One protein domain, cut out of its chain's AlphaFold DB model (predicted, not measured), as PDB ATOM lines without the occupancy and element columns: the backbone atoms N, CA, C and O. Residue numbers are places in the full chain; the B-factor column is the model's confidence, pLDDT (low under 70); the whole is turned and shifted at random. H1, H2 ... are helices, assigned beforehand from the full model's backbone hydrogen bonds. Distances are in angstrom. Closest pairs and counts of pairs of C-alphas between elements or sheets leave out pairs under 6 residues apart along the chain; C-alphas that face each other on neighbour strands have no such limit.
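What this domain is: This is residues 131 to 177 of the 233 residues of an uncharacterized protein of Pocillopora damicornis (UniProt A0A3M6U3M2). Two short helices, H1 and H2, lie at opposite ends of an open ring of chain, with no contact between them. The ring runs from residue 131 through H1, the link and H2 and is closed by a short parallel pairing of residues 131 to 132 with residues 165 to 166; from there the last residues rise to one side and cross over the opening. The printed part has 47 residues with two named helices, H1 then H2, and no named strand; the class is all helix, with under half of the residues, 20 of 47, in named elements. The whole is compact, with a radius of gyration of the C-alphas of 10.9 A, and rounded, spanning 27 by 22 by 20 A.

Where its parts are: H1 is residues 137 to 146, 14.1 A from first to last C-alpha, beginning at C-alpha 137 (130.317, 86.714, 150.748). H2 is residues 153 to 162, 14.2 A long by the same measure, and ends at C-alpha 162 (138.047, 106.896, 153.490).

How they stand to each other: H1 and H2 are apart: no C-alpha of the one is within 8 A of the other. The link from H1 to H2, six residues, is short. Residues 148 to 159, of which 153 to 159 belong to H2, stand free. In H1 and H2 every O i to N i+4 pair is within hydrogen-bond range.

The domain as a whole: The C-alphas of Lys 138 and Val 177, the two farthest apart, are 29.6 A apart. The printed part has no cut. Residues 163 to 177 hold no named element. The mean pLDDT of the printed part is 73.9; residues 146 to 157, 159 to 160 and 173 to 177 of the model are under 70.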
ATOM      1  N   THR A 131     132.382 102.302 143.627       75.19
ATOM      2  CA  THR A 131     132.317 101.019 144.314       75.19
ATOM      3  C   THR A 131     133.699 100.358 144.332       75.19
ATOM      4  O   THR A 131     134.399 100.372 143.321       75.19
ATOM      5  N   ASP A 132     134.091  99.789 145.472       77.81
ATOM      6  CA  ASP A 132     135.361  99.078 145.675       77.81
ATOM      7  C   ASP A 132     135.256  97.576 145.344       77.81
ATOM      8  O   ASP A 132     134.169  97.027 145.117       77.81
ATOM      9  N   ALA A 133     136.396  96.883 145.354       82.25
ATOM     10  CA  ALA A 133     136.495  95.443 145.168       82.25
ATOM     11  C   ALA A 133     135.551  94.658 146.103       82.25
ATOM     12  O   ALA A 133     135.247  95.053 147.230       82.25
ATOM     13  N   LYS A 134     135.082  93.502 145.623       85.25
ATOM     14  CA  LYS A 134     134.172  92.628 146.378       85.25
ATOM     15  C   LYS A 134     134.843  92.124 147.657       85.25
ATOM     16  O   LYS A 134     135.971  91.634 147.616       85.25
ATOM     17  N   ILE A 135     134.114  92.161 148.771       85.44
ATOM     18  CA  ILE A 135     134.520  91.510 150.024       85.44
ATOM     19  C   ILE A 135     134.010  90.064 150.070       85.44
ATOM     20  O   ILE A 135     133.226  89.643 149.218       85.44
ATOM     21  N   SER A 136     134.426  89.277 151.067       88.31
ATOM     22  CA  SER A 136     133.948  87.894 151.192       88.31
ATOM     23  C   SER A 136     132.422  87.835 151.353       88.31
ATOM     24  O   SER A 136     131.819  88.666 152.031       88.31
ATOM     25  N   GLU A 137     131.782  86.831 150.754       85.81
ATOM     26  CA  GLU A 137     130.317  86.714 150.748       85.81
ATOM     27  C   GLU A 137     129.730  86.582 152.164       85.81
ATOM     28  O   GLU A 137     128.680  87.144 152.471       85.81
ATOM     29  N   LYS A 138     130.436  85.888 153.066       84.38
ATOM     30  CA  LYS A 138     130.037  85.777 154.476       84.38
ATOM     31  C   LYS A 138     130.080  87.134 155.179       84.38
ATOM     32  O   LYS A 138     129.170  87.445 155.938       84.38
ATOM     33  N   LEU A 139     131.110  87.944 154.913       83.81
ATOM     34  CA  LEU A 139     131.211  89.293 155.470       83.81
ATOM     35  C   LEU A 139     130.141  90.210 154.887       83.81
ATOM     36  O   LEU A 139     129.523  90.938 155.652       83.81
ATOM     37  N   ALA A 140     129.861  90.126 153.586       83.38
ATOM     38  CA  ALA A 140     128.779  90.883 152.962       83.38
ATOM     39  C   ALA A 140     127.422  90.568 153.601       83.38
ATOM     40  O   ALA A 140     126.728  91.496 153.995       83.38
ATOM     41  N   LYS A 141     127.098  89.287 153.830       82.19
ATOM     42  CA  LYS A 141     125.866  88.873 154.533       82.19
ATOM     43  C   LYS A 141     125.816  89.355 155.983       82.19
ATOM     44  O   LYS A 141     124.754  89.698 156.491       82.19
ATOM     45  N   ILE A 142     126.953  89.378 156.680       82.50
ATOM     46  CA  ILE A 142     127.021  89.936 158.038       82.50
ATOM     47  C   ILE A 142     126.788  91.442 157.995       82.50
ATOM     48  O   ILE A 142     126.013  91.944 158.799       82.50
ATOM     49  N   VAL A 143     127.434  92.155 157.068       77.50
ATOM     50  CA  VAL A 143     127.222  93.589 156.869       77.50
ATOM     51  C   VAL A 143     125.751  93.832 156.564       77.50
ATOM     52  O   VAL A 143     125.145  94.587 157.302       77.50
ATOM     53  N   GLU A 144     125.157  93.121 155.604       78.38
ATOM     54  CA  GLU A 144     123.738  93.164 155.227       78.38
ATOM     55  C   GLU A 144     122.769  92.946 156.404       78.38
ATOM     56  O   GLU A 144     121.705  93.543 156.442       78.38
ATOM     57  N   ASN A 145     123.145  92.154 157.408       73.25
ATOM     58  CA  ASN A 145     122.284  91.875 158.561       73.25
ATOM     59  C   ASN A 145     122.564  92.764 159.788       73.25
ATOM     60  O   ASN A 145     121.796  92.741 160.751       73.25
ATOM     61  N   ARG A 146     123.681  93.506 159.821       69.06
ATOM     62  CA  ARG A 146     124.195  94.151 161.047       69.06
ATOM     63  C   ARG A 146     123.834  95.632 161.192       69.06
ATOM     64  O   ARG A 146     124.081  96.204 162.258       69.06
ATOM     65  N   TRP A 147     123.217  96.271 160.201       63.03
ATOM     66  CA  TRP A 147     122.781  97.673 160.314       63.03
ATOM     67  C   TRP A 147     121.481  97.813 161.116       63.03
ATOM     68  O   TRP A 147     120.407  98.111 160.609       63.03
ATOM     69  N   LEU A 148     121.632  97.653 162.430       53.31
ATOM     70  CA  LEU A 148     120.770  98.237 163.462       53.31
ATOM     71  C   LEU A 148     121.581  99.044 164.492       53.31
ATOM     72  O   LEU A 148     121.013  99.820 165.260       53.31
ATOM     73  N   SER A 149     122.911  98.905 164.521       59.06
ATOM     74  CA  SER A 149     123.772  99.756 165.343       59.06
ATOM     75  C   SER A 149     124.093 101.041 164.583       59.06
ATOM     76  O   SER A 149     124.946 101.034 163.694       59.06
ATOM     77  N   LYS A 150     123.408 102.138 164.925       61.69
ATOM     78  CA  LYS A 150     123.741 103.475 164.423       61.69
ATOM     79  C   LYS A 150     125.200 103.800 164.760       61.69
ATOM     80  O   LYS A 150     125.549 103.914 165.934       61.69
ATOM     81  N   LEU A 151     126.039 103.943 163.737       63.38
ATOM     82  CA  LEU A 151     127.265 104.731 163.846       63.38
ATOM     83  C   LEU A 151     126.853 106.203 163.980       63.38
ATOM     84  O   LEU A 151     125.813 106.591 163.449       63.38
ATOM     85  N   SER A 152     127.622 107.016 164.706       66.50
ATOM     86  CA  SER A 152     127.357 108.458 164.732       66.50
ATOM     87  C   SER A 152     127.650 109.070 163.358       66.50
ATOM     88  O   SER A 152     128.543 108.600 162.647       66.50
ATOM     89  N   ASP A 153     126.932 110.130 162.986       63.06
ATOM     90  CA  ASP A 153     127.042 110.745 161.653       63.06
ATOM     91  C   ASP A 153     128.482 111.181 161.321       63.06
ATOM     92  O   ASP A 153     128.933 111.058 160.182       63.06
ATOM     93  N   GLY A 154     129.246 111.606 162.336       69.56
ATOM     94  CA  GLY A 154     130.667 111.940 162.190       69.56
ATOM     95  C   GLY A 154     131.538 110.738 161.809       69.56
ATOM     96  O   GLY A 154     132.378 110.847 160.919       69.56
ATOM     97  N   GLN A 155     131.302 109.576 162.424       69.12
ATOM     98  CA  GLN A 155     132.035 108.343 162.117       69.12
ATOM     99  C   GLN A 155     131.632 107.766 160.761       69.12
ATOM    100  O   GLN A 155     132.472 107.211 160.054       69.12
ATOM    101  N   LEU A 156     130.359 107.901 160.381       69.50
ATOM    102  CA  LEU A 156     129.886 107.455 159.075       69.50
ATOM    103  C   LEU A 156     130.508 108.292 157.952       69.50
ATOM    104  O   LEU A 156     131.013 107.725 156.983       69.50
ATOM    105  N   LYS A 157     130.541 109.621 158.104       69.81
ATOM    106  CA  LYS A 157     131.143 110.527 157.119       69.81
ATOM    107  C   LYS A 157     132.638 110.253 156.930       69.81
ATOM    108  O   LYS A 157     133.074 110.071 155.799       69.81
ATOM    109  N   GLU A 158     133.393 110.128 158.024       72.62
ATOM    110  CA  GLU A 158     134.828 109.804 157.978       72.62
ATOM    111  C   GLU A 158     135.093 108.458 157.276       72.62
ATOM    112  O   GLU A 158     136.015 108.329 156.469       72.62
ATOM    113  N   LYS A 159     134.274 107.434 157.554       69.50
ATOM    114  CA  LYS A 159     134.432 106.104 156.947       69.50
ATOM    115  C   LYS A 159     134.031 106.073 155.475       69.50
ATOM    116  O   LYS A 159     134.685 105.361 154.721       69.50
ATOM    117  N   THR A 160     133.019 106.840 155.079       68.38
ATOM    118  CA  THR A 160     132.545 106.923 153.685       68.38
ATOM    119  C   THR A 160     133.522 107.702 152.804       68.38
ATOM    120  O   THR A 160     133.695 107.375 151.637       68.38
ATOM    121  N   GLU A 161     134.211 108.703 153.359       72.19
ATOM    122  CA  GLU A 161     135.267 109.432 152.645       72.19
ATOM    123  C   GLU A 161     136.544 108.589 152.487       72.19
ATOM    124  O   GLU A 161     137.242 108.684 151.480       72.19
ATOM    125  N   LYS A 162     136.836 107.726 153.469       76.12
ATOM    126  CA  LYS A 162     138.047 106.896 153.490       76.12
ATOM    127  C   LYS A 162     137.923 105.570 152.734       76.12
ATOM    128  O   LYS A 162     138.930 105.073 152.234       76.12
ATOM    129  N   TYR A 163     136.737 104.971 152.701       74.94
ATOM    130  CA  TYR A 163     136.502 103.661 152.099       74.94
ATOM    131  C   TYR A 163     135.314 103.726 151.151       74.94
ATOM    132  O   TYR A 163     134.203 104.071 151.554       74.94
ATOM    133  N   LEU A 164     135.548 103.337 149.899       77.19
ATOM    134  CA  LEU A 164     134.469 103.131 148.948       77.19
ATOM    135  C   LEU A 164     133.653 101.899 149.356       77.19
ATOM    136  O   LEU A 164     134.155 100.935 149.941       77.19
ATOM    137  N   ARG A 165     132.359 101.937 149.049       79.38
ATOM    138  CA  ARG A 165     131.434 100.839 149.323       79.38
ATOM    139  C   ARG A 165     131.833  99.604 148.495       79.38
ATOM    140  O   ARG A 165     131.970  99.734 147.283       79.38
ATOM    141  N   PRO A 166     131.962  98.401 149.079       82.06
ATOM    142  CA  PRO A 166     132.244  97.188 148.307       82.06
ATOM    143  C   PRO A 166     131.118  96.797 147.339       82.06
ATOM    144  O   PRO A 166     129.933  96.899 147.671       82.06
ATOM    145  N   ALA A 167     131.484  96.241 146.178       80.94
ATOM    146  CA  ALA A 167     130.545  95.904 145.096       80.94
ATOM    147  C   ALA A 167     129.476  94.862 145.405       80.94
ATOM    148  O   ALA A 167     128.519  94.741 144.651       80.94
ATOM    149  N   ASN A 168     129.618  94.096 146.481       84.88
ATOM    150  CA  ASN A 168     128.640  93.092 146.890       84.88
ATOM    151  C   ASN A 168     127.816  93.502 148.121       84.88
ATOM    152  O   ASN A 168     127.235  92.637 148.770       84.88
ATOM    153  N   CYS A 169     127.772  94.795 148.460       79.81
ATOM    154  CA  CYS A 169     127.028  95.314 149.614       79.81
ATOM    155  C   CYS A 169     125.923  96.304 149.208       79.81
ATOM    156  O   CYS A 169     125.966  97.450 149.640       79.81
ATOM    157  N   ASP A 170     124.968  95.918 148.351       74.69
ATOM    158  CA  ASP A 170     123.923  96.803 147.763       74.69
ATOM    159  C   ASP A 170     123.039  97.527 148.767       74.69
ATOM    160  O   ASP A 170     122.645  98.667 148.540       74.69
ATOM    161  N   ASN A 171     122.844  96.943 149.938       71.19
ATOM    162  CA  ASN A 171     122.025  97.568 150.968       71.19
ATOM    163  C   ASN A 171     122.799  98.603 151.804       71.19
ATOM    164  O   ASN A 171     122.221  99.251 152.669       71.19
ATOM    165  N   PHE A 172     124.101  98.780 151.548       71.19
ATOM    166  CA  PHE A 172     124.937  99.812 152.170       71.19
ATOM    167  C   PHE A 172     124.952 101.114 151.351       71.19
ATOM    168  O   PHE A 172     125.945 101.832 151.336       71.19
ATOM    169  N   ILE A 173     123.875 101.403 150.622       68.06
ATOM    170  CA  ILE A 173     123.708 102.674 149.913       68.06
ATOM    171  C   ILE A 173     123.105 103.677 150.889       68.06
ATOM    172  O   ILE A 173     122.085 103.392 151.520       68.06
ATOM    173  N   THR A 174     123.705 104.865 150.990       66.69
ATOM    174  CA  THR A 174     123.058 105.969 151.703       66.69
ATOM    175  C   THR A 174     121.825 106.376 150.900       66.69
ATOM    176  O   THR A 174     121.978 106.799 149.750       66.69
ATOM    177  N   PRO A 175     120.599 106.260 151.447       65.19
ATOM    178  CA  PRO A 175     119.407 106.657 150.718       65.19
ATOM    179  C   PRO A 175     119.528 108.126 150.324       65.19
ATOM    180  O   PRO A 175     119.571 109.012 151.180       65.19
ATOM    181  N   ARG A 176     119.597 108.393 149.018       66.06
ATOM    182  CA  ARG A 176     119.511 109.755 148.506       66.06
ATOM    183  C   ARG A 176     118.079 110.212 148.634       66.06
ATOM    184  O   ARG A 176     117.159 109.629 148.068       66.06
ATOM    185  N   VAL A 177     117.907 111.257 149.410       67.50
ATOM    186  CA  VAL A 177     116.606 111.750 149.804       67.50
ATOM    187  C   VAL A 177     116.541 113.239 149.543       67.50
ATOM    188  O   VAL A 177     117.519 113.952 149.753       67.50
TER     189      VAL A 177